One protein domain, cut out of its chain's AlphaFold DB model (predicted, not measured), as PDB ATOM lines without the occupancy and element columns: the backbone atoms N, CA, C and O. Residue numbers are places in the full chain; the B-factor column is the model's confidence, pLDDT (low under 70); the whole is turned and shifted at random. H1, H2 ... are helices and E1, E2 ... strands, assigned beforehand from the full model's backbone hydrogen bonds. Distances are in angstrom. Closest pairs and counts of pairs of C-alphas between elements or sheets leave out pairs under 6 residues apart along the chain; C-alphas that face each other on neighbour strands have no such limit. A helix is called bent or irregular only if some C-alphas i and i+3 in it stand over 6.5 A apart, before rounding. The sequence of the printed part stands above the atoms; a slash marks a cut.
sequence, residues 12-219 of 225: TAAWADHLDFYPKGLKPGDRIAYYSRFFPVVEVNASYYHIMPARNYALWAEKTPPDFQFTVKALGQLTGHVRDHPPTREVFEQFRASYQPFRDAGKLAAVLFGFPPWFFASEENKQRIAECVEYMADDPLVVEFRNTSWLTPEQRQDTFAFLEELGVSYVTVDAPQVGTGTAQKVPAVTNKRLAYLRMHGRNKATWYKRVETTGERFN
ATOM      1  N   THR A  12      66.121  90.707 -81.253       97.25
ATOM      2  CA  THR A  12      65.804  89.293 -81.465       97.25
ATOM      3  C   THR A  12      66.243  88.429 -80.290       97.25
ATOM      4  O   THR A  12      67.137  88.775 -79.513       97.25
ATOM      5  N   ALA A  13      65.615  87.261 -80.187       94.75
ATOM      6  CA  ALA A  13      66.066  86.178 -79.333       94.75
ATOM      7  C   ALA A  13      67.249  85.479 -80.019       94.75
ATOM      8  O   ALA A  13      67.044  84.743 -80.979       94.75
ATOM      9  N   ALA A  14      68.471  85.731 -79.538       94.56
ATOM     10  CA  ALA A  14      69.744  85.441 -80.206       94.56
ATOM     11  C   ALA A  14      70.001  86.242 -81.499       94.56
ATOM     12  O   ALA A  14      69.090  86.745 -82.157       94.56
ATOM     13  N   TRP A  15      71.282  86.351 -81.864       95.81
ATOM     14  CA  TRP A  15      71.738  86.956 -83.121       95.81
ATOM     15  C   TRP A  15      72.297  85.909 -84.092       95.81
ATOM     16  O   TRP A  15      72.194  86.081 -85.301       95.81
ATOM     17  N   ALA A  16      72.893  84.820 -83.602       90.25
ATOM     18  CA  ALA A  16      73.695  83.924 -84.436       90.25
ATOM     19  C   ALA A  16      72.897  83.151 -85.504       90.25
ATOM     20  O   ALA A  16      73.492  82.785 -86.521       90.25
ATOM     21  N   ASP A  17      71.596  82.948 -85.290       85.56
ATOM     22  CA  ASP A  17      70.768  81.993 -86.042       85.56
ATOM     23  C   ASP A  17      70.105  82.592 -87.298       85.56
ATOM     24  O   ASP A  17      69.564  81.864 -88.128       85.56
ATOM     25  N   HIS A  18      70.196  83.911 -87.491       88.06
ATOM     26  CA  HIS A  18      69.595  84.626 -88.627       88.06
ATOM     27  C   HIS A  18      70.504  84.577 -89.861       88.06
ATOM     28  O   HIS A  18      71.048  85.594 -90.277       88.06
ATOM     29  N   LEU A  19      70.753  83.389 -90.420       88.00
ATOM     30  CA  LEU A  19      71.795  83.201 -91.445       88.00
ATOM     31  C   LEU A  19      71.611  84.088 -92.689       88.00
ATOM     32  O   LEU A  19      72.598  84.637 -93.174       88.00
ATOM     33  N   ASP A  20      70.371  84.298 -93.134       92.94
ATOM     34  CA  ASP A  20      70.055  85.127 -94.309       92.94
ATOM     35  C   ASP A  20      70.237  86.637 -94.068       92.94
ATOM     36  O   ASP A  20      70.290  87.420 -95.014       92.94
ATOM     37  N   PHE A  21      70.363  87.063 -92.808       95.75
ATOM     38  CA  PHE A  21      70.590  88.462 -92.437       95.75
ATOM     39  C   PHE A  21      72.060  88.889 -92.594       95.75
ATOM     40  O   PHE A  21      72.362  90.080 -92.718       95.75
ATOM     41  N   TYR A  22      72.993  87.933 -92.585       97.00
ATOM     42  CA  TYR A  22      74.426  88.214 -92.600       97.00
ATOM     43  C   TYR A  22      75.022  88.160 -94.014       97.00
ATOM     44  O   TYR A  22      74.664  87.289 -94.807       97.00
ATOM     45  N   PRO A  23      76.009  89.020 -94.333       96.38
ATOM     46  CA  PRO A  23      76.771  88.911 -95.569       96.38
ATOM     47  C   PRO A  23      77.415  87.530 -95.712       96.38
ATOM     48  O   PRO A  23      77.936  86.962 -94.744       96.38
ATOM     49  N   LYS A  24      77.434  87.007 -96.943       95.31
ATOM     50  CA  LYS A  24      78.103  85.738 -97.249       95.31
ATOM     51  C   LYS A  24      79.566  85.791 -96.797       95.31
ATOM     52  O   LYS A  24      80.278  86.745 -97.090       95.31
ATOM     53  N   GLY A  25      80.004  84.753 -96.085       93.88
ATOM     54  CA  GLY A  25      81.374  84.642 -95.574       93.88
ATOM     55  C   GLY A  25      81.646  85.367 -94.249       93.88
ATOM     56  O   GLY A  25      82.757  85.250 -93.733       93.88
ATOM     57  N   LEU A  26      80.667  86.067 -93.656       96.12
ATOM     58  CA  LEU A  26      80.851  86.674 -92.336       96.12
ATOM     59  C   LEU A  26      81.089  85.590 -91.272       96.12
ATOM     60  O   LEU A  26      80.267  84.687 -91.073       96.12
ATOM     61  N   LYS A  27      82.213  85.698 -90.557       95.06
ATOM     62  CA  LYS A  27      82.584  84.745 -89.506       95.06
ATOM     63  C   LYS A  27      81.583  84.813 -88.343       95.06
ATOM     64  O   LYS A  27      81.190  85.914 -87.951       95.06
ATOM     65  N   PRO A  28      81.215  83.679 -87.714       92.94
ATOM     66  CA  PRO A  28      80.277  83.667 -86.587       92.94
ATOM     67  C   PRO A  28      80.636  84.631 -85.448       92.94
ATOM     68  O   PRO A  28      79.755  85.298 -84.909       92.94
ATOM     69  N   GLY A  29      81.928  84.763 -85.128       93.31
ATOM     70  CA  GLY A  29      82.416  85.664 -84.078       93.31
ATOM     71  C   GLY A  29      82.215  87.158 -84.361       93.31
ATOM     72  O   GLY A  29      82.272  87.953 -83.424       93.31
ATOM     73  N   ASP A  30      81.958  87.544 -85.612       95.56
ATOM     74  CA  ASP A  30      81.767  88.941 -86.036       95.56
ATOM     75  C   ASP A  30      80.291  89.295 -86.257       95.56
ATOM     76  O   ASP A  30      79.942  90.458 -86.462       95.56
ATOM     77  N   ARG A  31      79.394  88.306 -86.142       97.50
ATOM     78  CA  ARG A  31      77.948  88.495 -86.311       97.50
ATOM     79  C   ARG A  31      77.363  89.499 -85.325       97.50
ATOM     80  O   ARG A  31      76.508  90.273 -85.727       97.50
ATOM     81  N   ILE A  32      77.830  89.531 -84.073       98.06
ATOM     82  CA  ILE A  32      77.294  90.471 -83.074       98.06
ATOM     83  C   ILE A  32      77.601  91.932 -83.430       98.06
ATOM     84  O   ILE A  32      76.713  92.773 -83.344       98.06
ATOM     85  N   ALA A  33      78.815  92.211 -83.915       98.12
ATOM     86  CA  ALA A  33      79.207  93.549 -84.351       98.12
ATOM     87  C   ALA A  33      78.398  93.993 -85.578       98.12
ATOM     88  O   ALA A  33      77.992  95.149 -85.687       98.12
ATOM     89  N   TYR A  34      78.126  93.064 -86.502       98.31
ATOM     90  CA  TYR A  34      77.248  93.336 -87.637       98.31
ATOM     91  C   TYR A  34      75.803  93.586 -87.186       98.31
ATOM     92  O   TYR A  34      75.196  94.571 -87.594       98.31
ATOM     93  N   TYR A  35      75.268  92.727 -86.315       98.56
ATOM     94  CA  TYR A  35      73.910  92.810 -85.778       98.56
ATOM     95  C   TYR A  35      73.637  94.143 -85.074       98.56
ATOM     96  O   TYR A  35      72.612  94.779 -85.330       98.56
ATOM     97  N   SER A  36      74.580  94.620 -84.256       98.38
ATOM     98  CA  SER A  36      74.429  95.862 -83.490       98.38
ATOM     99  C   SER A  36      74.379  97.135 -84.334       98.38
ATOM    100  O   SER A  36      74.156  98.213 -83.798       98.38
ATOM    101  N   ARG A  37      74.585  97.038 -85.652       97.81
ATOM    102  CA  ARG A  37      74.379  98.157 -86.586       97.81
ATOM    103  C   ARG A  37      72.903  98.401 -86.903       97.81
ATOM    104  O   ARG A  37      72.580  99.457 -87.435       97.81
ATOM    105  N   PHE A  38      72.036  97.426 -86.631       97.94
ATOM    106  CA  PHE A  38      70.626  97.442 -87.032       97.94
ATOM    107  C   PHE A  38      69.671  97.401 -85.841       97.94
ATOM    108  O   PHE A  38      68.595  97.987 -85.901       97.94
ATOM    109  N   PHE A  39      70.065  96.731 -84.757       98.38
ATOM    110  CA  PHE A  39      69.251  96.600 -83.553       98.38
ATOM    111  C   PHE A  39      70.009  97.141 -82.333       98.38
ATOM    112  O   PHE A  39      71.214  96.924 -82.238       98.38
ATOM    113  N   PRO A  40      69.334  97.818 -81.388       98.38
ATOM    114  CA  PRO A  40      69.948  98.335 -80.162       98.38
ATOM    115  C   PRO A  40      69.950  97.338 -78.991       98.38
ATOM    116  O   PRO A  40      70.438  97.672 -77.912       98.38
ATOM    117  N   VAL A  41      69.338  96.158 -79.148       98.69
ATOM    118  CA  VAL A  41      69.222  95.158 -78.079       98.69
ATOM    119  C   VAL A  41      69.228  93.736 -78.627       98.69
ATOM    120  O   VAL A  41      68.747  93.499 -79.733       98.69
ATOM    121  N   VAL A  42      69.731  92.775 -77.851       98.62
ATOM    122  CA  VAL A  42      69.577  91.340 -78.140       98.62
ATOM    123  C   VAL A  42      69.451  90.513 -76.862       98.62
ATOM    124  O   VAL A  42      70.052  90.837 -75.838       98.62
ATOM    125  N   GLU A  43      68.703  89.413 -76.931       98.62
ATOM    126  CA  GLU A  43      68.615  88.427 -75.850       98.62
ATOM    127  C   GLU A  43      69.648  87.307 -76.056       98.62
ATOM    128  O   GLU A  43      69.656  86.611 -77.076       98.62
ATOM    129  N   VAL A  44      70.532  87.116 -75.077       98.19
ATOM    130  CA  VAL A  44      71.500  86.019 -75.020       98.19
ATOM    131  C   VAL A  44      70.786  84.758 -74.540       98.19
ATOM    132  O   VAL A  44      70.463  84.623 -73.363       98.19
ATOM    133  N   ASN A  45      70.577  83.809 -75.455       94.62
ATOM    134  CA  ASN A  45      69.921  82.533 -75.151       94.62
ATOM    135  C   ASN A  45      70.879  81.389 -74.821       94.62
ATOM    136  O   ASN A  45      70.467  80.430 -74.173       94.62
ATOM    137  N   ALA A  46      72.144  81.478 -75.235       95.25
ATOM    138  CA  ALA A  46      73.130  80.423 -74.994       95.25
ATOM    139  C   ALA A  46      73.314  80.121 -73.491       95.25
ATOM    140  O   ALA A  46      73.498  78.968 -73.107       95.25
ATOM    141  N   SER A  47      73.148  81.142 -72.643       96.75
ATOM    142  CA  SER A  47      73.222  81.058 -71.181       96.75
ATOM    143  C   SER A  47      72.142  80.189 -70.535       96.75
ATOM    144  O   SER A  47      72.312  79.751 -69.402       96.75
ATOM    145  N   TYR A  48      71.051  79.892 -71.248       96.75
ATOM    146  CA  TYR A  48      70.036  78.949 -70.778       96.75
ATOM    147  C   TYR A  48      70.594  77.525 -70.639       96.75
ATOM    148  O   TYR A  48      70.161  76.779 -69.763       96.75
ATOM    149  N   TYR A  49      71.543  77.141 -71.496       94.44
ATOM    150  CA  TYR A  49      72.032  75.764 -71.576       94.44
ATOM    151  C   TYR A  49      73.207  75.487 -70.638       94.44
ATOM    152  O   TYR A  49      73.369  74.358 -70.189       94.44
ATOM    153  N   HIS A  50      74.039  76.491 -70.367       95.12
ATOM    154  CA  HIS A  50      75.187  76.387 -69.473       95.12
ATOM    155  C   HIS A  50      75.650  77.777 -69.031       95.12
ATOM    156  O   HIS A  50      75.368  78.780 -69.692       95.12
ATOM    157  N   ILE A  51      76.403  77.832 -67.931       97.38
ATOM    158  CA  ILE A  51      77.088  79.056 -67.510       97.38
ATOM    159  C   ILE A  51      78.193  79.348 -68.531       97.38
ATOM    160  O   ILE A  51      79.176  78.613 -68.648       97.38
ATOM    161  N   MET A  52      77.999  80.403 -69.318       97.25
ATOM    162  CA  MET A  52      78.934  80.800 -70.368       97.25
ATOM    163  C   MET A  52      80.202  81.411 -69.743       97.25
ATOM    164  O   MET A  52      80.119  82.086 -68.720       97.25
ATOM    165  N   PRO A  53      81.386  81.269 -70.351       98.12
ATOM    166  CA  PRO A  53      82.584  81.929 -69.842       98.12
ATOM    167  C   PRO A  53      82.485  83.462 -69.893       98.12
ATOM    168  O   PRO A  53      82.117  84.016 -70.931       98.12
ATOM    169  N   ALA A  54      82.925  84.152 -68.834       98.69
ATOM    170  CA  ALA A  54      82.869  85.618 -68.741       98.69
ATOM    171  C   ALA A  54      83.554  86.348 -69.906       98.69
ATOM    172  O   ALA A  54      83.046  87.349 -70.411       98.69
ATOM    173  N   ARG A  55      84.653  85.786 -70.427       98.44
ATOM    174  CA  ARG A  55      85.347  86.308 -71.617       98.44
ATOM    175  C   ARG A  55      84.432  86.483 -72.840       98.44
ATOM    176  O   ARG A  55      84.679  87.370 -73.648       98.44
ATOM    177  N   ASN A  56      83.385  85.663 -72.984       98.06
ATOM    178  CA  ASN A  56      82.461  85.770 -74.112       98.06
ATOM    179  C   ASN A  56      81.594  87.027 -73.978       98.06
ATOM    180  O   ASN A  56      81.461  87.777 -74.940       98.06
ATOM    181  N   TYR A  57      81.067  87.285 -72.778       98.69
ATOM    182  CA  TYR A  57      80.315  88.502 -72.476       98.69
ATOM    183  C   TYR A  57      81.182  89.752 -72.630       98.69
ATOM    184  O   TYR A  57      80.740  90.716 -73.247       98.69
ATOM    185  N   ALA A  58      82.431  89.712 -72.151       98.75
ATOM    186  CA  ALA A  58      83.382  90.807 -72.334       98.75
ATOM    187  C   ALA A  58      83.600  91.125 -73.823       98.75
ATOM    188  O   ALA A  58      83.456  92.273 -74.238       98.75
ATOM    189  N   LEU A  59      83.834  90.099 -74.649       98.38
ATOM    190  CA  LEU A  59      84.010  90.264 -76.092       98.38
ATOM    191  C   LEU A  59      82.756  90.834 -76.776       98.38
ATOM    192  O   LEU A  59      82.859  91.666 -77.674       98.38
ATOM    193  N   TRP A  60      81.557  90.390 -76.390       98.44
ATOM    194  CA  TRP A  60      80.311  90.924 -76.952       98.44
ATOM    195  C   TRP A  60      80.061  92.373 -76.524       98.44
ATOM    196  O   TRP A  60      79.610  93.179 -77.340       98.44
ATOM    197  N   ALA A  61      80.390  92.726 -75.280       98.62
ATOM    198  CA  ALA A  61      80.328  94.101 -74.806       98.62
ATOM    199  C   ALA A  61      81.290  95.000 -75.592       98.62
ATOM    200  O   ALA A  61      80.889  96.075 -76.024       98.62
ATOM    201  N   GLU A  62      82.518  94.550 -75.847       98.44
ATOM    202  CA  GLU A  62      83.512  95.293 -76.633       98.44
ATOM    203  C   GLU A  62      83.077  95.489 -78.095       98.44
ATOM    204  O   GLU A  62      83.207  96.575 -78.654       98.44
ATOM    205  N   LYS A  63      82.501  94.455 -78.718       98.31
ATOM    206  CA  LYS A  63      82.124  94.460 -80.142       98.31
ATOM    207  C   LYS A  63      80.865  95.264 -80.486       98.31
ATOM    208  O   LYS A  63      80.487  95.302 -81.657       98.31
ATOM    209  N   THR A  64      80.191  95.860 -79.507       98.75
ATOM    210  CA  THR A  64      78.909  96.564 -79.697       98.75
ATOM    211  C   THR A  64      79.001  98.041 -79.288       98.75
ATOM    212  O   THR A  64      79.820  98.380 -78.431       98.75
ATOM    213  N   PRO A  65      78.165  98.943 -79.839       98.50
ATOM    214  CA  PRO A  65      78.132 100.354 -79.442       98.50
ATOM    215  C   PRO A  65      77.887 100.561 -77.937       98.50
ATOM    216  O   PRO A  65      77.272  99.695 -77.311       98.50
ATOM    217  N   PRO A  66      78.337 101.676 -77.329       97.75
ATOM    218  CA  PRO A  66      78.190 101.919 -75.889       97.75
ATOM    219  C   PRO A  66      76.750 101.848 -75.361       97.75
ATOM    220  O   PRO A  66      76.537 101.418 -74.235       97.75
ATOM    221  N   ASP A  67      75.763 102.230 -76.169       96.81
ATOM    222  CA  ASP A  67      74.340 102.258 -75.816       96.81
ATOM    223  C   ASP A  67      73.583 100.956 -76.140       96.81
ATOM    224  O   ASP A  67      72.393 100.839 -75.821       96.81
ATOM    225  N   PHE A  68      74.264  99.975 -76.743       98.69
ATOM    226  CA  PHE A  68      73.706  98.662 -77.045       98.69
ATOM    227  C   PHE A  68      73.450  97.875 -75.758       98.69
ATOM    228  O   PHE A  68      74.288  97.829 -74.859       98.69
ATOM    229  N   GLN A  69      72.294  97.224 -75.682       98.62
ATOM    230  CA  GLN A  69      71.829  96.526 -74.489       98.62
ATOM    231  C   GLN A  69      71.729  95.016 -74.719       98.62
ATOM    232  O   GLN A  69      71.382  94.542 -75.799       98.62
ATOM    233  N   PHE A  70      71.978  94.235 -73.678       98.81
ATOM    234  CA  PHE A  70      71.812  92.789 -73.686       98.81
ATOM    235  C   PHE A  70      70.834  92.366 -72.605       98.81
ATOM    236  O   PHE A  70      70.883  92.854 -71.476       98.81
ATOM    237  N   THR A  71      69.991  91.395 -72.925       98.69
ATOM    238  CA  THR A  71      69.251  90.647 -71.909       98.69
ATOM    239  C   THR A  71      69.853  89.254 -71.810       98.69
ATOM    240  O   THR A  71      70.270  88.677 -72.813       98.69
ATOM    241  N   VAL A  72      69.974  88.714 -70.601       98.75
ATOM    242  CA  VAL A  72      70.575  87.392 -70.382       98.75
ATOM    243  C   VAL A  72      69.481  86.430 -69.966       98.75
ATOM    244  O   VAL A  72      68.812  86.646 -68.959       98.75
ATOM    245  N   LYS A  73      69.276  85.349 -70.718       98.62
ATOM    246  CA  LYS A  73      68.327  84.320 -70.301       98.62
ATOM    247  C   LYS A  73      68.910  83.518 -69.142       98.62
ATOM    248  O   LYS A  73      70.040  83.035 -69.237       98.62
ATOM    249  N   ALA A  74      68.143  83.375 -68.067       98.31
ATOM    250  CA  ALA A  74      68.530  82.583 -66.911       98.31
ATOM    251  C   ALA A  74      68.870  81.144 -67.323       98.31
ATOM    252  O   ALA A  74      68.194  80.550 -68.173       98.31
ATOM    253  N   LEU A  75      69.910  80.585 -66.699       97.62
ATOM    254  CA  LEU A  75      70.265  79.173 -66.817       97.62
ATOM    255  C   LEU A  75      69.033  78.304 -66.511       97.62
ATOM    256  O   LEU A  75      68.313  78.557 -65.545       97.62
ATOM    257  N   GLY A  76      68.778  77.268 -67.315       95.88
ATOM    258  CA  GLY A  76      67.575  76.432 -67.194       95.88
ATOM    259  C   GLY A  76      67.413  75.773 -65.820       95.88
ATOM    260  O   GLY A  76      66.291  75.582 -65.349       95.88
ATOM    261  N   GLN A  77      68.526  75.500 -65.135       94.94
ATOM    262  CA  GLN A  77      68.526  75.027 -63.751       94.94
ATOM    263  C   GLN A  77      67.870  76.034 -62.789       94.94
ATOM    264  O   GLN A  77      67.098  75.638 -61.920       94.94
ATOM    265  N   LEU A  78      68.097  77.338 -62.986       95.88
ATOM    266  CA  LEU A  78      67.555  78.402 -62.130       95.88
ATOM    267  C   LEU A  78      66.033  78.538 -62.246       95.88
ATOM    268  O   LEU A  78      65.371  78.952 -61.300       95.88
ATOM    269  N   THR A  79      65.470  78.158 -63.393       94.50
ATOM    270  CA  THR A  79      64.037  78.292 -63.696       94.50
ATOM    271  C   THR A  79      63.249  76.993 -63.504       94.50
ATOM    272  O   THR A  79      62.085  76.925 -63.885       94.50
ATOM    273  N   GLY A  80      63.859  75.942 -62.940       89.69
ATOM    274  CA  GLY A  80      63.182  74.663 -62.681       89.69
ATOM    275  C   GLY A  80      62.966  73.791 -63.926       89.69
ATOM    276  O   GLY A  80      62.114  72.897 -63.922       89.69
ATOM    277  N   HIS A  81      63.729  74.029 -65.002       91.00
ATOM    278  CA  HIS A  81      63.735  73.145 -66.174       91.00
ATOM    279  C   HIS A  81      64.566  71.872 -65.954       91.00
ATOM    280  O   HIS A  81      64.345  70.878 -66.642       91.00
ATOM    281  N   VAL A  82      65.486  71.882 -64.984       88.56
ATOM    282  CA  VAL A  82      66.296  70.722 -64.579       88.56
ATOM    283  C   VAL A  82      65.787  70.232 -63.221       88.56
ATOM    284  O   VAL A  82      66.187  70.752 -62.186       88.56
ATOM    285  N   ARG A  83      64.848  69.276 -63.229       77.44
ATOM    286  CA  ARG A  83      64.094  68.863 -62.026       77.44
ATOM    287  C   ARG A  83      64.950  68.184 -60.956       77.44
ATOM    288  O   ARG A  83      64.707  68.397 -59.778       77.44
ATOM    289  N   ASP A  84      65.964  67.429 -61.366       79.69
ATOM    290  CA  ASP A  84      66.753  66.598 -60.445       79.69
ATOM    291  C   ASP A  84      67.911  67.354 -59.768       79.69
ATOM    292  O   ASP A  84      68.651  66.777 -58.978       79.69
ATOM    293  N   HIS A  85      68.096  68.639 -60.091       78.75
ATOM    294  CA  HIS A  85      69.221  69.446 -59.612       78.75
ATOM    295  C   HIS A  85      68.743  70.856 -59.233       78.75
ATOM    296  O   HIS A  85      68.973  71.801 -59.997       78.75
ATOM    297  N   PRO A  86      68.069  71.035 -58.082       81.31
ATOM    298  CA  PRO A  86      67.678  72.363 -57.628       81.31
ATOM    299  C   PRO A  86      68.922  73.260 -57.509       81.31
ATOM    300  O   PRO A  86      69.981  72.796 -57.081       81.31
ATOM    301  N   PRO A  87      68.847  74.527 -57.940       87.56
ATOM    302  CA  PRO A  87      70.003  75.410 -57.924       87.56
ATOM    303  C   PRO A  87      70.316  75.850 -56.493       87.56
ATOM    304  O   PRO A  87      69.431  76.293 -55.761       87.56
ATOM    305  N   THR A  88      71.584  75.766 -56.110       92.69
ATOM    306  CA  THR A  88      72.074  76.331 -54.849       92.69
ATOM    307  C   THR A  88      72.412  77.811 -55.031       92.69
ATOM    308  O   THR A  88      72.538  78.280 -56.167       92.69
ATOM    309  N   ARG A  89      72.592  78.558 -53.934       94.50
ATOM    310  CA  ARG A  89      73.001  79.974 -53.988       94.50
ATOM    311  C   ARG A  89      74.301  80.156 -54.785       94.50
ATOM    312  O   ARG A  89      74.401  81.079 -55.586       94.50
ATOM    313  N   GLU A  90      75.236  79.218 -54.669       95.94
ATOM    314  CA  GLU A  90      76.506  79.225 -55.399       95.94
ATOM    315  C   GLU A  90      76.300  79.161 -56.922       95.94
ATOM    316  O   GLU A  90      77.033  79.802 -57.673       95.94
ATOM    317  N   VAL A  91      75.283  78.438 -57.409       96.69
ATOM    318  CA  VAL A  91      74.962  78.399 -58.850       96.69
ATOM    319  C   VAL A  91      74.473  79.767 -59.332       96.69
ATOM    320  O   VAL A  91      74.849  80.201 -60.423       96.69
ATOM    321  N   PHE A  92      73.674  80.475 -58.525       97.75
ATOM    322  CA  PHE A  92      73.278  81.852 -58.834       97.75
ATOM    323  C   PHE A  92      74.491  82.779 -58.858       97.75
ATOM    324  O   PHE A  92      74.641  83.546 -59.804       97.75
ATOM    325  N   GLU A  93      75.390  82.686 -57.879       97.25
ATOM    326  CA  GLU A  93      76.610  83.499 -57.823       97.25
ATOM    327  C   GLU A  93      77.518  83.261 -59.035       97.25
ATOM    328  O   GLU A  93      77.943  84.217 -59.685       97.25
ATOM    329  N   GLN A  94      77.745  82.002 -59.415       97.69
ATOM    330  CA  GLN A  94      78.513  81.649 -60.614       97.69
ATOM    331  C   GLN A  94      77.844  82.168 -61.889       97.69
ATOM    332  O   GLN A  94      78.507  82.730 -62.768       97.69
ATOM    333  N   PHE A  95      76.521  82.020 -61.992       98.31
ATOM    334  CA  PHE A  95      75.758  82.546 -63.116       98.31
ATOM    335  C   PHE A  95      75.879  84.071 -63.196       98.31
ATOM    336  O   PHE A  95      76.201  84.600 -64.257       98.31
ATOM    337  N   ARG A  96      75.717  84.781 -62.078       98.31
ATOM    338  CA  ARG A  96      75.872  86.239 -61.978       98.31
ATOM    339  C   ARG A  96      77.278  86.709 -62.312       98.31
ATOM    340  O   ARG A  96      77.417  87.721 -62.994       98.31
ATOM    341  N   ALA A  97      78.306  85.999 -61.859       98.31
ATOM    342  CA  ALA A  97      79.693  86.318 -62.171       98.31
ATOM    343  C   ALA A  97      79.979  86.178 -63.673       98.31
ATOM    344  O   ALA A  97      80.762  86.946 -64.231       98.31
ATOM    345  N   SER A  98      79.304  85.244 -64.354       98.62
ATOM    346  CA  SER A  98      79.530  85.000 -65.779       98.62
ATOM    347  C   SER A  98      79.252  86.220 -66.656       98.62
ATOM    348  O   SER A  98      80.052  86.522 -67.533       98.62
ATOM    349  N   TYR A  99      78.183  86.974 -66.399       98.62
ATOM    350  CA  TYR A  99      77.834  88.165 -67.179       98.62
ATOM    351  C   TYR A  99      78.196  89.480 -66.476       98.62
ATOM    352  O   TYR A  99      77.750  90.542 -66.913       98.62
ATOM    353  N   GLN A 100      79.058  89.445 -65.451       98.56
ATOM    354  CA  GLN A 100      79.626  90.653 -64.839       98.56
ATOM    355  C   GLN A 100      80.167  91.660 -65.877       98.56
ATOM    356  O   GLN A 100      79.862  92.842 -65.733       98.56
ATOM    357  N   PRO A 101      80.822  91.247 -66.987       98.81
ATOM    358  CA  PRO A 101      81.276  92.199 -68.004       98.81
ATOM    359  C   PRO A 101      80.162  93.044 -68.640       98.81
ATOM    360  O   PRO A 101      80.415  94.166 -69.070       98.81
ATOM    361  N   PHE A 102      78.922  92.544 -68.704       98.69
ATOM    362  CA  PHE A 102      77.784  93.353 -69.152       98.69
ATOM    363  C   PHE A 102      77.375  94.399 -68.116       98.69
ATOM    364  O   PHE A 102      77.000  95.501 -68.512       98.69
ATOM    365  N   ARG A 103      77.461  94.083 -66.817       98.31
ATOM    366  CA  ARG A 103      77.227  95.070 -65.751       98.31
ATOM    367  C   ARG A 103      78.283  96.164 -65.793       98.31
ATOM    368  O   ARG A 103      77.926  97.334 -65.862       98.31
ATOM    369  N   ASP A 104      79.555  95.772 -65.828       98.44
ATOM    370  CA  ASP A 104      80.691  96.700 -65.818       98.44
ATOM    371  C   ASP A 104      80.647  97.657 -67.017       98.44
ATOM    372  O   ASP A 104      80.948  98.841 -66.889       98.44
ATOM    373  N   ALA A 105      80.211  97.162 -68.179       98.44
ATOM    374  CA  ALA A 105      80.045  97.964 -69.387       98.44
ATOM    375  C   ALA A 105      78.743  98.793 -69.430       98.44
ATOM    376  O   ALA A 105      78.540  99.531 -70.393       98.44
ATOM    377  N   GLY A 106      77.836  98.661 -68.452       98.31
ATOM    378  CA  GLY A 106      76.526  99.329 -68.464       98.31
ATOM    379  C   GLY A 106      75.562  98.805 -69.541       98.31
ATOM    380  O   GLY A 106      74.669  99.526 -69.990       98.31
ATOM    381  N   LYS A 107      75.753  97.557 -69.983       98.69
ATOM    382  CA  LYS A 107      75.020  96.930 -71.096       98.69
ATOM    383  C   LYS A 107      74.078  95.804 -70.676       98.69
ATOM    384  O   LYS A 107      73.484  95.164 -71.542       98.69
ATOM    385  N   LEU A 108      73.941  95.526 -69.380       98.69
ATOM    386  CA  LEU A 108      72.927  94.600 -68.879       98.69
ATOM    387  C   LEU A 108      71.575  95.318 -68.772       98.69
ATOM    388  O   LEU A 108      71.372  96.130 -67.875       98.69
ATOM    389  N   ALA A 109      70.641  94.967 -69.653       98.25
ATOM    390  CA  ALA A 109      69.281  95.496 -69.625       98.25
ATOM    391  C   ALA A 109      68.407  94.761 -68.599       98.25
ATOM    392  O   ALA A 109      67.671  95.396 -67.850       98.25
ATOM    393  N   ALA A 110      68.464  93.423 -68.606       98.56
ATOM    394  CA  ALA A 110      67.756  92.563 -67.660       98.56
ATOM    395  C   ALA A 110      68.236  91.105 -67.720       98.56
ATOM    396  O   ALA A 110      68.824  90.666 -68.714       98.56
ATOM    397  N   VAL A 111      67.887  90.325 -66.700       98.81
ATOM    398  CA  VAL A 111      67.962  88.861 -66.706       98.81
ATOM    399  C   VAL A 111      66.553  88.278 -66.821       98.81
ATOM    400  O   VAL A 111      65.673  88.561 -66.010       98.81
ATOM    401  N   LEU A 112      66.338  87.452 -67.846       98.81
ATOM    402  CA  LEU A 112      65.054  86.819 -68.136       98.81
ATOM    403  C   LEU A 112      64.906  85.485 -67.404       98.81
ATOM    404  O   LEU A 112      65.553  84.497 -67.761       98.81
ATOM    405  N   PHE A 113      63.958  85.430 -66.475       98.62
ATOM    406  CA  PHE A 113      63.459  84.213 -65.842       98.62
ATOM    407  C   PHE A 113      62.178  83.751 -66.541       98.62
ATOM    408  O   PHE A 113      61.068  84.129 -66.180       98.62
ATOM    409  N   GLY A 114      62.334  82.929 -67.579       97.62
ATOM    410  CA  GLY A 114      61.202  82.257 -68.215       97.62
ATOM    411  C   GLY A 114      60.928  80.910 -67.567       97.62
ATOM    412  O   GLY A 114      61.705  79.982 -67.772       97.62
ATOM    413  N   PHE A 115      59.830  80.800 -66.821       97.44
ATOM    414  CA  PHE A 115      59.442  79.575 -66.125       97.44
ATOM    415  C   PHE A 115      58.741  78.570 -67.059       97.44
ATOM    416  O   PHE A 115      58.087  78.965 -68.035       97.44
ATOM    417  N   PRO A 116      58.878  77.256 -66.798       95.12
ATOM    418  CA  PRO A 116      58.321  76.221 -67.656       95.12
ATOM    419  C   PRO A 116      56.788  76.132 -67.558       95.12
ATOM    420  O   PRO A 116      56.186  76.608 -66.599       95.12
ATOM    421  N   PRO A 117      56.127  75.436 -68.502       94.88
ATOM    422  CA  PRO A 117      54.676  75.227 -68.475       94.88
ATOM    423  C   PRO A 117      54.128  74.494 -67.241       94.88
ATOM    424  O   PRO A 117      52.939  74.599 -66.973       94.88
ATOM    425  N   TRP A 118      54.948  73.743 -66.502       95.06
ATOM    426  CA  TRP A 118      54.546  73.058 -65.260       95.06
ATOM    427  C   TRP A 118      54.766  73.903 -63.997       95.06
ATOM    428  O   TRP A 118      54.641  73.391 -62.890       95.06
ATOM    429  N   PHE A 119      55.116  75.180 -64.149       96.69
ATOM    430  CA  PHE A 119      55.238  76.133 -63.053       96.69
ATOM    431  C   PHE A 119      53.898  76.857 -62.867       96.69
ATOM    432  O   PHE A 119      53.603  77.827 -63.567       96.69
ATOM    433  N   PHE A 120      53.044  76.323 -61.995       97.25
ATOM    434  CA  PHE A 120      51.686  76.821 -61.749       97.25
ATOM    435  C   PHE A 120      51.675  77.966 -60.733       97.25
ATOM    436  O   PHE A 120      52.576  78.054 -59.903       97.25
ATOM    437  N   ALA A 121      50.647  78.812 -60.765       98.00
ATOM    438  CA  ALA A 121      50.420  79.791 -59.711       98.00
ATOM    439  C   ALA A 121      50.163  79.071 -58.380       98.00
ATOM    440  O   ALA A 121      49.217  78.292 -58.255       98.00
ATOM    441  N   SER A 122      51.046  79.294 -57.411       98.06
ATOM    442  CA  SER A 122      50.950  78.787 -56.045       98.06
ATOM    443  C   SER A 122      51.846  79.619 -55.129       98.06
ATOM    444  O   SER A 122      52.802  80.241 -55.597       98.06
ATOM    445  N   GLU A 123      51.576  79.591 -53.825       98.00
ATOM    446  CA  GLU A 123      52.425  80.265 -52.833       98.00
ATOM    447  C   GLU A 123      53.855  79.705 -52.816       98.00
ATOM    448  O   GLU A 123      54.817  80.461 -52.737       98.00
ATOM    449  N   GLU A 124      54.016  78.393 -53.010       97.00
ATOM    450  CA  GLU A 124      55.332  77.755 -53.158       97.00
ATOM    451  C   GLU A 124      56.124  78.346 -54.336       97.00
ATOM    452  O   GLU A 124      57.295  78.701 -54.206       97.00
ATOM    453  N   ASN A 125      55.479  78.514 -55.492       97.69
ATOM    454  CA  ASN A 125      56.143  79.056 -56.672       97.69
ATOM    455  C   ASN A 125      56.354  80.576 -56.587       97.69
ATOM    456  O   ASN A 125      57.330  81.076 -57.146       97.69
ATOM    457  N   LYS A 126      55.508  81.318 -55.860       98.44
ATOM    458  CA  LYS A 126      55.794  82.716 -55.498       98.44
ATOM    459  C   LYS A 126      57.039  82.805 -54.618       98.44
ATOM    460  O   LYS A 126      57.949  83.560 -54.949       98.44
ATOM    461  N   GLN A 127      57.143  81.977 -53.578       97.25
ATOM    462  CA  GLN A 127      58.337  81.923 -52.730       97.25
ATOM    463  C   GLN A 127      59.590  81.615 -53.557       97.25
ATOM    464  O   GLN A 127      60.615  82.279 -53.415       97.25
ATOM    465  N   ARG A 128      59.484  80.685 -54.511       96.25
ATOM    466  CA  ARG A 128      60.575  80.366 -55.437       96.25
ATOM    467  C   ARG A 128      61.001  81.558 -56.302       96.25
ATOM    468  O   ARG A 128      62.188  81.722 -56.571       96.25
ATOM    469  N   ILE A 129      60.057  82.389 -56.753       97.94
ATOM    470  CA  ILE A 129      60.375  83.635 -57.469       97.94
ATOM    471  C   ILE A 129      61.081  84.614 -56.533       97.94
ATOM    472  O   ILE A 129      62.105  85.163 -56.928       97.94
ATOM    473  N   ALA A 130      60.578  84.806 -55.312       97.88
ATOM    474  CA  ALA A 130      61.182  85.709 -54.334       97.88
ATOM    475  C   ALA A 130      62.635  85.315 -54.007       97.88
ATOM    476  O   ALA A 130      63.514  86.171 -54.017       97.88
ATOM    477  N   GLU A 131      62.919  84.021 -53.841       96.56
ATOM    478  CA  GLU A 131      64.288  83.507 -53.683       96.56
ATOM    479  C   GLU A 131      65.173  83.817 -54.896       96.56
ATOM    480  O   GLU A 131      66.316  84.243 -54.746       96.56
ATOM    481  N   CYS A 132      64.659  83.618 -56.116       97.12
ATOM    482  CA  CYS A 132      65.388  83.991 -57.327       97.12
ATOM    483  C   CYS A 132      65.700  85.493 -57.342       97.12
ATOM    484  O   CYS A 132      66.813  85.860 -57.703       97.12
ATOM    485  N   VAL A 133      64.757  86.353 -56.946       97.19
ATOM    486  CA  VAL A 133      64.984  87.803 -56.842       97.19
ATOM    487  C   VAL A 133      66.077  88.105 -55.822       97.19
ATOM    488  O   VAL A 133      67.045  88.787 -56.152       97.19
ATOM    489  N   GLU A 134      65.984  87.529 -54.623       96.94
ATOM    490  CA  GLU A 134      66.975  87.714 -53.563       96.94
ATOM    491  C   GLU A 134      68.385  87.310 -54.024       96.94
ATOM    492  O   GLU A 134      69.351  88.052 -53.843       96.94
ATOM    493  N   TYR A 135      68.524  86.150 -54.669       97.25
ATOM    494  CA  TYR A 135      69.835  85.613 -55.056       97.25
ATOM    495  C   TYR A 135      70.450  86.358 -56.246       97.25
ATOM    496  O   TYR A 135      71.672  86.359 -56.425       97.25
ATOM    497  N   MET A 136      69.616  87.020 -57.046       97.25
ATOM    498  CA  MET A 136      70.035  87.887 -58.144       97.25
ATOM    499  C   MET A 136      70.404  89.305 -57.686       97.25
ATOM    500  O   MET A 136      71.012  90.050 -58.457       97.25
ATOM    501  N   ALA A 137      70.144  89.639 -56.417       92.25
ATOM    502  CA  ALA A 137      70.426  90.932 -55.802       92.25
ATOM    503  C   ALA A 137      69.910  92.102 -56.666       92.25
ATOM    504  O   ALA A 137      68.738  92.126 -57.022       92.25
ATOM    505  N   ASP A 138      70.769  93.057 -57.026       93.06
ATOM    506  CA  ASP A 138      70.362  94.301 -57.695       93.06
ATOM    507  C   ASP A 138      70.153  94.186 -59.219       93.06
ATOM    508  O   ASP A 138      69.940  95.197 -59.896       93.06
ATOM    509  N   ASP A 139      70.245  92.984 -59.796       97.38
ATOM    510  CA  ASP A 139      70.040  92.816 -61.236       97.38
ATOM    511  C   ASP A 139      68.595  93.122 -61.645       97.38
ATOM    512  O   ASP A 139      67.659  92.614 -61.025       97.38
ATOM    513  N   PRO A 140      68.360  93.864 -62.745       97.88
ATOM    514  CA  PRO A 140      67.013  94.021 -63.274       97.88
ATOM    515  C   PRO A 140      66.488  92.665 -63.747       97.88
ATOM    516  O   PRO A 140      67.077  92.038 -64.631       97.88
ATOM    517  N   LEU A 141      65.369  92.212 -63.188       98.62
ATOM    518  CA  LEU A 141      64.772  90.930 -63.548       98.62
ATOM    519  C   LEU A 141      63.493  91.107 -64.347       98.62
ATOM    520  O   LEU A 141      62.670  91.982 -64.061       98.62
ATOM    521  N   VAL A 142      63.311  90.218 -65.322       98.81
ATOM    522  CA  VAL A 142      62.050  90.073 -66.045       98.81
ATOM    523  C   VAL A 142      61.542  88.635 -65.924       98.81
ATOM    524  O   VAL A 142      62.302  87.687 -66.131       98.81
ATOM    525  N   VAL A 143      60.264  88.456 -65.589       98.75
ATOM    526  CA  VAL A 143      59.647  87.138 -65.361       98.75
ATOM    527  C   VAL A 143      58.619  86.826 -66.442       98.75
ATOM    528  O   VAL A 143      57.672  87.580 -66.666       98.75
ATOM    529  N   GLU A 144      58.801  85.685 -67.108       98.62
ATOM    530  CA  GLU A 144      57.871  85.143 -68.099       98.62
ATOM    531  C   GLU A 144      57.159  83.901 -67.549       98.62
ATOM    532  O   GLU A 144      57.796  82.907 -67.189       98.62
ATOM    533  N   PHE A 145      55.825  83.931 -67.584       98.12
ATOM    534  CA  PHE A 145      54.965  82.799 -67.247       98.12
ATOM    535  C   PHE A 145      54.440  82.104 -68.500       98.12
ATOM    536  O   PHE A 145      53.873  82.737 -69.390       98.12
ATOM    537  N   ARG A 146      54.582  80.775 -68.551       95.94
ATOM    538  CA  ARG A 146      54.002  79.938 -69.615       95.94
ATOM    539  C   ARG A 146      52.687  79.290 -69.224       95.94
ATOM    540  O   ARG A 146      51.907  78.968 -70.111       95.94
ATOM    541  N   ASN A 147      52.457  79.063 -67.934       97.00
ATOM    542  CA  ASN A 147      51.231  78.435 -67.471       97.00
ATOM    543  C   ASN A 147      50.110  79.471 -67.313       97.00
ATOM    544  O   ASN A 147      50.318  80.516 -66.698       97.00
ATOM    545  N   THR A 148      48.919  79.167 -67.827       96.25
ATOM    546  CA  THR A 148      47.755  80.069 -67.783       96.25
ATOM    547  C   THR A 148      47.253  80.351 -66.365       96.25
ATOM    548  O   THR A 148      46.597  81.361 -66.155       96.25
ATOM    549  N   SER A 149      47.557  79.497 -65.381       97.31
ATOM    550  CA  SER A 149      47.126  79.711 -63.989       97.31
ATOM    551  C   SER A 149      47.578  81.054 -63.414       97.31
ATOM    552  O   SER A 149      46.843  81.627 -62.628       97.31
ATOM    553  N   TRP A 150      48.714  81.610 -63.849       98.12
ATOM    554  CA  TRP A 150      49.216  82.910 -63.378       98.12
ATOM    555  C   TRP A 150      48.403  84.116 -63.852       98.12
ATOM    556  O   TRP A 150      48.516  85.191 -63.265       98.12
ATOM    557  N   LEU A 151      47.636  83.974 -64.936       97.38
ATOM    558  CA  LEU A 151      47.031  85.100 -65.653       97.38
ATOM    559  C   LEU A 151      45.533  84.899 -65.927       97.38
ATOM    560  O   LEU A 151      44.960  85.602 -66.768       97.38
ATOM    561  N   THR A 152      44.874  83.994 -65.192       95.62
ATOM    562  CA  THR A 152      43.406  83.934 -65.196       95.62
ATOM    563  C   THR A 152      42.827  85.280 -64.735       95.62
ATOM    564  O   THR A 152      43.514  86.042 -64.042       95.62
ATOM    565  N   PRO A 153      41.582  85.622 -65.113       95.62
ATOM    566  CA  PRO A 153      40.955  86.873 -64.689       95.62
ATOM    567  C   PRO A 153      40.999  87.109 -63.174       95.62
ATOM    568  O   PRO A 153      41.174  88.253 -62.758       95.62
ATOM    569  N   GLU A 154      40.895  86.040 -62.386       96.62
ATOM    570  CA  GLU A 154      40.891  86.039 -60.922       96.62
ATOM    571  C   GLU A 154      42.305  86.159 -60.333       96.62
ATOM    572  O   GLU A 154      42.491  86.845 -59.333       96.62
ATOM    573  N   GLN A 155      43.310  85.533 -60.960       97.00
ATOM    574  CA  GLN A 155      44.678  85.451 -60.430       97.00
ATOM    575  C   GLN A 155      45.581  86.610 -60.882       97.00
ATOM    576  O   GLN A 155      46.504  87.001 -60.170       97.00
ATOM    577  N   ARG A 156      45.346  87.188 -62.067       97.12
ATOM    578  CA  ARG A 156      46.293  88.128 -62.700       97.12
ATOM    579  C   ARG A 156      46.629  89.358 -61.854       97.12
ATOM    580  O   ARG A 156      47.760  89.820 -61.906       97.12
ATOM    581  N   GLN A 157      45.670  89.894 -61.094       97.81
ATOM    582  CA  GLN A 157      45.904  91.092 -60.283       97.81
ATOM    583  C   GLN A 157      46.857  90.797 -59.123       97.81
ATOM    584  O   GLN A 157      47.780  91.570 -58.892       97.81
ATOM    585  N   ASP A 158      46.666  89.663 -58.449       98.31
ATOM    586  CA  ASP A 158      47.558  89.186 -57.390       98.31
ATOM    587  C   ASP A 158      48.960  88.883 -57.944       98.31
ATOM    588  O   ASP A 158      49.958  89.339 -57.395       98.31
ATOM    589  N   THR A 159      49.043  88.233 -59.109       98.50
ATOM    590  CA  THR A 159      50.321  88.011 -59.802       98.50
ATOM    591  C   THR A 159      51.060  89.320 -60.097       98.50
ATOM    592  O   THR A 159      52.270  89.402 -59.890       98.50
ATOM    593  N   PHE A 160      50.366  90.349 -60.593       98.69
ATOM    594  CA  PHE A 160      50.994  91.635 -60.910       98.69
ATOM    595  C   PHE A 160      51.415  92.403 -59.658       98.69
ATOM    596  O   PHE A 160      52.543  92.886 -59.624       98.69
ATOM    597  N   ALA A 161      50.568  92.449 -58.626       98.62
ATOM    598  CA  ALA A 161      50.900  93.083 -57.351       98.62
ATOM    599  C   ALA A 161      52.123  92.426 -56.692       98.62
ATOM    600  O   ALA A 161      53.029  93.119 -56.237       98.62
ATOM    601  N   PHE A 162      52.201  91.095 -56.730       98.69
ATOM    602  CA  PHE A 162      53.357  90.342 -56.247       98.69
ATOM    603  C   PHE A 162      54.654  90.708 -56.994       98.69
ATOM    604  O   PHE A 162      55.692  90.932 -56.376       98.69
ATOM    605  N   LEU A 163      54.616  90.814 -58.328       98.62
ATOM    606  CA  LEU A 163      55.793  91.232 -59.100       98.62
ATOM    607  C   LEU A 163      56.170  92.702 -58.856       98.62
ATOM    608  O   LEU A 163      57.358  93.022 -58.845       98.62
ATOM    609  N   GLU A 164      55.186  93.584 -58.661       98.56
ATOM    610  CA  GLU A 164      55.399  94.991 -58.299       98.56
ATOM    611  C   GLU A 164      56.097  95.128 -56.943       98.56
ATOM    612  O   GLU A 164      57.057  95.891 -56.831       98.56
ATOM    613  N   GLU A 165      55.663  94.358 -55.942       98.19
ATOM    614  CA  GLU A 165      56.271  94.319 -54.607       98.19
ATOM    615  C   GLU A 165      57.741  93.886 -54.666       98.19
ATOM    616  O   GLU A 165      58.599  94.496 -54.029       98.19
ATOM    617  N   LEU A 166      58.056  92.898 -55.507       97.81
ATOM    618  CA  LEU A 166      59.428  92.442 -55.735       97.81
ATOM    619  C   LEU A 166      60.253  93.374 -56.639       97.81
ATOM    620  O   LEU A 166      61.443  93.137 -56.839       97.81
ATOM    621  N   GLY A 167      59.649  94.408 -57.231       97.44
ATOM    622  CA  GLY A 167      60.323  95.286 -58.189       97.44
ATOM    623  C   GLY A 167      60.713  94.585 -59.495       97.44
ATOM    624  O   GLY A 167      61.664  94.995 -60.164       97.44
ATOM    625  N   VAL A 168      59.991  93.536 -59.890       98.00
ATOM    626  CA  VAL A 168      60.279  92.707 -61.069       98.00
ATOM    627  C   VAL A 168      59.379  93.090 -62.240       98.00
ATOM    628  O   VAL A 168      58.180  93.325 -62.092       98.00
ATOM    629  N   SER A 169      59.943  93.113 -63.446       98.56
ATOM    630  CA  SER A 169      59.182  93.359 -64.670       98.56
ATOM    631  C   SER A 169      58.487  92.089 -65.169       98.56
ATOM    632  O   SER A 169      59.122  91.082 -65.471       98.56
ATOM    633  N   TYR A 170      57.176  92.139 -65.348       98.69
ATOM    634  CA  TYR A 170      56.426  91.111 -66.056       98.69
ATOM    635  C   TYR A 170      56.767  91.129 -67.553       98.69
ATOM    636  O   TYR A 170      56.823  92.188 -68.188       98.69
ATOM    637  N   VAL A 171      56.969  89.947 -68.133       98.69
ATOM    638  CA  VAL A 171      57.117  89.771 -69.578       98.69
ATOM    639  C   VAL A 171      55.742  89.564 -70.197       98.69
ATOM    640  O   VAL A 171      55.136  88.500 -70.056       98.69
ATOM    641  N   THR A 172      55.283  90.547 -70.966       98.12
ATOM    642  CA  THR A 172      54.144  90.347 -71.865       98.12
ATOM    643  C   THR A 172      54.568  89.410 -72.989       98.12
ATOM    644  O   THR A 172      55.615  89.603 -73.609       98.12
ATOM    645  N   VAL A 173      53.749  88.402 -73.290       97.06
ATOM    646  CA  VAL A 173      54.054  87.427 -74.340       97.06
ATOM    647  C   VAL A 173      52.958  87.406 -75.399       97.06
ATOM    648  O   VAL A 173      51.776  87.260 -75.092       97.06
ATOM    649  N   ASP A 174      53.354  87.488 -76.666       96.12
ATOM    650  CA  ASP A 174      52.518  87.076 -77.793       96.12
ATOM    651  C   ASP A 174      52.934  85.660 -78.209       96.12
ATOM    652  O   ASP A 174      54.058  85.434 -78.649       96.12
ATOM    653  N   ALA A 175      52.037  84.698 -78.013       94.56
ATOM    654  CA  ALA A 175      52.245  83.285 -78.317       94.56
ATOM    655  C   ALA A 175      50.926  82.653 -78.801       94.56
ATOM    656  O   ALA A 175      49.855  83.263 -78.643       94.56
ATOM    657  N   PRO A 176      50.937  81.430 -79.364       93.31
ATOM    658  CA  PRO A 176      49.702  80.763 -79.763       93.31
ATOM    659  C   PRO A 176      48.776  80.549 -78.556       93.31
ATOM    660  O   PRO A 176      49.163  79.940 -77.573       93.31
ATOM    661  N   GLN A 177      47.527  81.006 -78.610       93.31
ATOM    662  CA  GLN A 177      46.589  80.820 -77.491       93.31
ATOM    663  C   GLN A 177      45.989  79.401 -77.526       93.31
ATOM    664  O   GLN A 177      44.887  79.200 -78.037       93.31
ATOM    665  N   VAL A 178      46.769  78.405 -77.084       91.38
ATOM    666  CA  VAL A 178      46.410  76.973 -77.074       91.38
ATOM    667  C   VAL A 178      46.861  76.280 -75.787       91.38
ATOM    668  O   VAL A 178      48.004  76.437 -75.348       91.38
ATOM    669  N   GLY A 179      45.989  75.434 -75.232       89.25
ATOM    670  CA  GLY A 179      46.244  74.680 -73.999       89.25
ATOM    671  C   GLY A 179      46.560  75.569 -72.789       89.25
ATOM    672  O   GLY A 179      46.430  76.788 -72.843       89.25
ATOM    673  N   THR A 180      46.992  74.946 -71.696       89.00
ATOM    674  CA  THR A 180      47.334  75.636 -70.438       89.00
ATOM    675  C   THR A 180      48.821  75.970 -70.317       89.00
ATOM    676  O   THR A 180      49.207  76.742 -69.449       89.00
ATOM    677  N   GLY A 181      49.665  75.407 -71.187       88.69
ATOM    678  CA  GLY A 181      51.118  75.583 -71.196       88.69
ATOM    679  C   GLY A 181      51.626  76.668 -72.144       88.69
ATOM    680  O   GLY A 181      52.803  76.640 -72.522       88.69
ATOM    681  N   THR A 182      50.753  77.589 -72.556       88.81
ATOM    682  CA  THR A 182      51.137  78.741 -73.374       88.81
ATOM    683  C   THR A 182      50.806  80.046 -72.676       88.81
ATOM    684  O   THR A 182      49.714  80.212 -72.139       88.81
ATOM    685  N   ALA A 183      51.753  80.985 -72.733       89.00
ATOM    686  CA  ALA A 183      51.604  82.298 -72.131       89.00
ATOM    687  C   ALA A 183      50.357  83.022 -72.669       89.00
ATOM    688  O   ALA A 183      50.119  83.077 -73.884       89.00
ATOM    689  N   GLN A 184      49.571  83.587 -71.755       90.00
ATOM    690  CA  GLN A 184      48.398  84.374 -72.111       90.00
ATOM    691  C   GLN A 184      48.821  85.764 -72.573       90.00
ATOM    692  O   GLN A 184      49.705  86.390 -71.988       90.00
ATOM    693  N   LYS A 185      48.159  86.265 -73.617       93.19
ATOM    694  CA  LYS A 185      48.422  87.602 -74.149       93.19
ATOM    695  C   LYS A 185      47.716  88.668 -73.307       93.19
ATOM    696  O   LYS A 185      46.668  89.179 -73.697       93.19
ATOM    697  N   VAL A 186      48.297  88.997 -72.158       95.75
ATOM    698  CA  VAL A 186      47.793  90.026 -71.236       95.75
ATOM    699  C   VAL A 186      48.863  91.107 -71.074       95.75
ATOM    700  O   VAL A 186      49.821  90.884 -70.347       95.75
ATOM    701  N   PRO A 187      48.755  92.260 -71.760       96.00
ATOM    702  CA  PRO A 187      49.694  93.360 -71.570       96.00
ATOM    703  C   PRO A 187      49.581  93.950 -70.162       96.00
ATOM    704  O   PRO A 187      48.484  94.300 -69.728       96.00
ATOM    705  N   ALA A 188      50.712  94.086 -69.473       96.62
ATOM    706  CA  ALA A 188      50.799  94.725 -68.162       96.62
ATOM    707  C   ALA A 188      52.205  95.296 -67.923       96.62
ATOM    708  O   ALA A 188      53.176  94.865 -68.548       96.62
ATOM    709  N   VAL A 189      52.305  96.261 -67.006       96.88
ATOM    710  CA  VAL A 189      53.568  96.865 -66.566       96.88
ATOM    711  C   VAL A 189      53.620  96.792 -65.045       96.88
ATOM    712  O   VAL A 189      52.882  97.508 -64.385       96.88
ATOM    713  N   THR A 190      54.506  95.952 -64.513       98.19
ATOM    714  CA  THR A 190      54.709  95.765 -63.061       98.19
ATOM    715  C   THR A 190      55.953  96.492 -62.540       98.19
ATOM    716  O   THR A 190      56.264  96.459 -61.358       98.19
ATOM    717  N   ASN A 191      56.710  97.157 -63.416       96.25
ATOM    718  CA  ASN A 191      57.869  97.951 -63.025       96.25
ATOM    719  C   ASN A 191      58.003  99.175 -63.937       96.25
ATOM    720  O   ASN A 191      58.092  99.063 -65.159       96.25
ATOM    721  N   LYS A 192      58.065 100.365 -63.330       91.94
ATOM    722  CA  LYS A 192      58.162 101.655 -64.034       91.94
ATOM    723  C   LYS A 192      59.478 101.845 -64.800       91.94
ATOM    724  O   LYS A 192      59.549 102.717 -65.660       91.94
ATOM    725  N   ARG A 193      60.524 101.075 -64.480       92.44
ATOM    726  CA  ARG A 193      61.850 101.175 -65.114       92.44
ATOM    727  C   ARG A 193      61.946 100.393 -66.421       92.44
ATOM    728  O   ARG A 193      62.710 100.791 -67.295       92.44
ATOM    729  N   LEU A 194      61.205  99.291 -66.549       95.81
ATOM    730  CA  LEU A 194      61.311  98.386 -67.690       95.81
ATOM    731  C   LEU A 194      59.994  97.639 -67.928       95.81
ATOM    732  O   LEU A 194      59.513  96.912 -67.062       95.81
ATOM    733  N   ALA A 195      59.468  97.753 -69.145       96.81
ATOM    734  CA  ALA A 195      58.464  96.842 -69.685       96.81
ATOM    735  C   ALA A 195      59.135  95.908 -70.701       96.81
ATOM    736  O   ALA A 195      60.029  96.334 -71.434       96.81
ATOM    737  N   TYR A 196      58.709  94.645 -70.759       98.31
ATOM    738  CA  TYR A 196      59.322  93.633 -71.621       98.31
ATOM    739  C   TYR A 196      58.254  92.893 -72.430       98.31
ATOM    740  O   TYR A 196      57.272  92.404 -71.875       98.31
ATOM    741  N   LEU A 197      58.462  92.788 -73.744       97.94
ATOM    742  CA  LEU A 197      57.591  92.060 -74.669       97.94
ATOM    743  C   LEU A 197      58.391  90.968 -75.383       97.94
ATOM    744  O   LEU A 197      59.451  91.243 -75.943       97.94
ATOM    745  N   ARG A 198      57.862  89.741 -75.413       97.94
ATOM    746  CA  ARG A 198      58.391  88.638 -76.232       97.94
ATOM    747  C   ARG A 198      57.340  88.166 -77.223       97.94
ATOM    748  O   ARG A 198      56.195  87.913 -76.857       97.94
ATOM    749  N   MET A 199      57.733  88.051 -78.486       96.62
ATOM    750  CA  MET A 199      56.861  87.621 -79.579       96.62
ATOM    751  C   MET A 199      57.341  86.262 -80.088       96.62
ATOM    752  O   MET A 199      58.345  86.175 -80.787       96.62
ATOM    753  N   HIS A 200      56.628  85.201 -79.715       95.19
ATOM    754  CA  HIS A 200      56.957  83.807 -80.040       95.19
ATOM    755  C   HIS A 200      56.267  83.311 -81.319       95.19
ATOM    756  O   HIS A 200      56.339  82.130 -81.648       95.19
ATOM    757  N   GLY A 201      55.555  84.179 -82.036       94.81
ATOM    758  CA  GLY A 201      54.710  83.772 -83.151       94.81
ATOM    759  C   GLY A 201      53.384  83.163 -82.694       94.81
ATOM    760  O   GLY A 201      53.077  83.061 -81.508       94.81
ATOM    761  N   ARG A 202      52.548  82.763 -83.658       94.88
ATOM    762  CA  ARG A 202      51.201  82.215 -83.402       94.88
ATOM    763  C   ARG A 202      50.962  80.875 -84.101       94.88
ATOM    764  O   ARG A 202      49.818  80.527 -84.397       94.88
ATOM    765  N   ASN A 203      52.023  80.103 -84.345       93.88
ATOM    766  CA  ASN A 203      51.925  78.779 -84.955       93.88
ATOM    767  C   ASN A 203      51.261  77.761 -84.005       93.88
ATOM    768  O   ASN A 203      51.912  77.065 -83.229       93.88
ATOM    769  N   LYS A 204      49.930  77.660 -84.078       92.06
ATOM    770  CA  LYS A 204      49.149  76.674 -83.312       92.06
ATOM    771  C   LYS A 204      49.432  75.234 -83.751       92.06
ATOM    772  O   LYS A 204      49.273  74.318 -82.951       92.06
ATOM    773  N   ALA A 205      49.824  75.028 -85.010       89.44
ATOM    774  CA  ALA A 205      49.921  73.703 -85.611       89.44
ATOM    775  C   ALA A 205      51.086  72.878 -85.051       89.44
ATOM    776  O   ALA A 205      50.974  71.653 -84.995       89.44
ATOM    777  N   THR A 206      52.176  73.527 -84.635       86.88
ATOM    778  CA  THR A 206      53.400  72.867 -84.154       86.88
ATOM    779  C   THR A 206      53.636  73.025 -82.648       86.88
ATOM    780  O   THR A 206      54.484  72.328 -82.100       86.88
ATOM    781  N   TRP A 207      52.866  73.870 -81.946       85.94
ATOM    782  CA  TRP A 207      53.171  74.279 -80.565       85.94
ATOM    783  C   TRP A 207      53.362  73.121 -79.571       85.94
ATOM    784  O   TRP A 207      54.385  73.055 -78.889       85.94
ATOM    785  N   TYR A 208      52.419  72.172 -79.551       84.81
ATOM    786  CA  TYR A 208      52.472  70.964 -78.712       84.81
ATOM    787  C   TYR A 208      52.943  69.709 -79.455       84.81
ATOM    788  O   TYR A 208      52.932  68.618 -78.888       84.81
ATOM    789  N   LYS A 209      53.339  69.828 -80.727       85.81
ATOM    790  CA  LYS A 209      53.818  68.674 -81.490       85.81
ATOM    791  C   LYS A 209      55.291  68.419 -81.199       85.81
ATOM    792  O   LYS A 209      56.064  69.341 -80.924       85.81
ATOM    793  N   ARG A 210      55.679  67.148 -81.297       82.38
ATOM    794  CA  ARG A 210      57.086  66.791 -81.457       82.38
ATOM    795  C   ARG A 210      57.519  67.309 -82.827       82.38
ATOM    796  O   ARG A 210      56.935  66.929 -83.836       82.38
ATOM    797  N   VAL A 211      58.481  68.213 -82.810       83.56
ATOM    798  CA  VAL A 211      59.080  68.860 -83.978       83.56
ATOM    799  C   VAL A 211      60.539  68.436 -84.062       83.56
ATOM    800  O   VAL A 211      61.118  68.058 -83.037       83.56
ATOM    801  N   GLU A 212      61.124  68.470 -85.255       78.69
ATOM    802  CA  GLU A 212      62.528  68.082 -85.437       78.69
ATOM    803  C   GLU A 212      63.451  69.148 -84.847       78.69
ATOM    804  O   GLU A 212      64.413  68.845 -84.140       78.69
ATOM    805  N   THR A 213      63.095  70.414 -85.054       81.44
ATOM    806  CA  THR A 213      63.811  71.569 -84.532       81.44
ATOM    807  C   THR A 213      62.913  72.437 -83.659       81.44
ATOM    808  O   THR A 213      61.710  72.581 -83.873       81.44
ATOM    809  N   THR A 214      63.510  73.111 -82.673       79.31
ATOM    810  CA  THR A 214      62.779  74.107 -81.872       79.31
ATOM    811  C   THR A 214      62.261  75.267 -82.744       79.31
ATOM    812  O   THR A 214      61.229  75.850 -82.422       79.31
ATOM    813  N   GLY A 215      62.925  75.562 -83.870       82.56
ATOM    814  CA  GLY A 215      62.522  76.600 -84.823       82.56
ATOM    815  C   GLY A 215      61.156  76.354 -85.469       82.56
ATOM    816  O   GLY A 215      60.391  77.299 -85.630       82.56
ATOM    817  N   GLU A 216      60.776  75.103 -85.743       85.31
ATOM    818  CA  GLU A 216      59.450  74.766 -86.296       85.31
ATOM    819  C   GLU A 216      58.291  75.181 -85.383       85.31
ATOM    820  O   GLU A 216      57.212  75.537 -85.865       85.31
ATOM    821  N   ARG A 217      58.509  75.173 -84.061       88.12
ATOM    822  CA  ARG A 217      57.525  75.665 -83.087       88.12
ATOM    823  C   ARG A 217      57.261  77.162 -83.258       88.12
ATOM    824  O   ARG A 217      56.135  77.617 -83.078       88.12
ATOM    825  N   PHE A 218      58.307  77.906 -83.601       90.69
ATOM    826  CA  PHE A 218      58.304  79.362 -83.729       90.69
ATOM    827  C   PHE A 218      58.171  79.837 -85.182       90.69
ATOM    828  O   PHE A 218      58.162  81.040 -85.422       90.69
ATOM    829  N   ASN A 219      58.041  78.918 -86.148       92.81
ATOM    830  CA  ASN A 219      57.920  79.239 -87.566       92.81
ATOM    831  C   ASN A 219      56.584  79.940 -87.843       92.81
ATOM    832  O   ASN A 219      55.550  79.298 -88.052       92.81
TER     833      ASN A 219
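AT A GLANCE: This is residues 12 to 219 of the 225 residues of the protein "DUF72 domain-containing protein" of Chloroflexi bacterium (UniProt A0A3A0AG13). Six parallel strands form a sheet curled like part of a barrel, open between E1 and E6, with H2, H4, H5 and H7 round its outside. H3 joins this outer row between H2 and H5, and the stretch 200 to 213 loops away beyond the end of E6 before H8. The 208 printed residues have eight named helices and six named strands, in the order H1 E1 H2 E2 H3 H4 E3 H5 E4 H6 H7 E5 E6 H8; the sheet order is E1 E2 E3 E4 E5 E6. The class is mixed, helices and strands, with under half of the residues in named elements. The whole is compact, with a radius of gyration of the C-alphas of 17.2 A and spans of 51 by 40 by 36 A.

IN THESE COORDINATES: H1, residues 28 to 35, begins at C-alpha 28 (80.277, 83.667, -86.587) and is irregular: C-alphas 29 and 32 are 7.1 A apart. E1 is 41 to 44, H2 54 to 62, E2 69 to 73, H3 89 to 98 and H4 100 to 104. E3, 108 to 114, spans 17.0 A. H5, 123 to 136, spans 19.9 A, beginning at C-alpha 123 (52.425, 80.265, -52.833). E4 is 141 to 144, H6 148 to 151 and H7 156 to 165. E5, 169 to 174, spans 16.0 A; E6 is 196 to 199. H8, 214 to 218, ends at C-alpha 218 (58.304, 79.362, -83.729).

HOW THE PARTS SIT: Residues 12 to 13 pair parallel with 42 to 43 of E1, an edge strand. Within hydrogen-bond range across the neighbour strands are N 44 and O 71 of E1 and E2 at 2.8 A, N 112 and O 72 of E3 and E2 at 2.8 A, N 113 and O 142 of E3 and E4 at 2.8 A, N 171 and O 143 of E5 and E4 at 2.9 A, and N 198 and O 172 of E6 and E5 at 2.9 A. E1, H2, E2; E2, H3 H4, E3; E3, H5, E4; and E4, H6 H7, E5 are strand-helix-strand units, two parallel neighbour strands with helices between, with right-handed crossovers. H1 is close to H2 but not clearly touching, C-alphas 32 and 60 being closest at 6.8 A. H2, H5 and H7 are on the sheet but only graze it. H4 is on it at a height of 9.7 A and touches H2, C-alphas 58 and 101 being closest at 5.0 A. H3 touches H5 at a steep tilt of 47 degrees, the same way, through residues 135 to 136 of H5 alone; C-alphas 92 and 135 are closest at 6.3 A. H6 and H7 only just touch, with 3 pairs of C-alphas within 8 A, and only at the corner. H8 touches no helix and is not on the sheet. Every O i to N i+4 pair is within range in H2, H3, H4, H5 and H7, against 2 of 4 in H1 and 0 of 1 in H8, where 2 of 2 O i to N i+3 pairs are; H6 is too short for such a pair.

THE WHOLE: The C-alphas of Gly 25 and Glu 154, the two farthest apart, are 53.3 A apart. The printed part has no cut. The links E2 to H3, E5 to E6 and E6 to H8 are long. The mean pLDDT of the printed part is 95.3, and no printed residue is under 70.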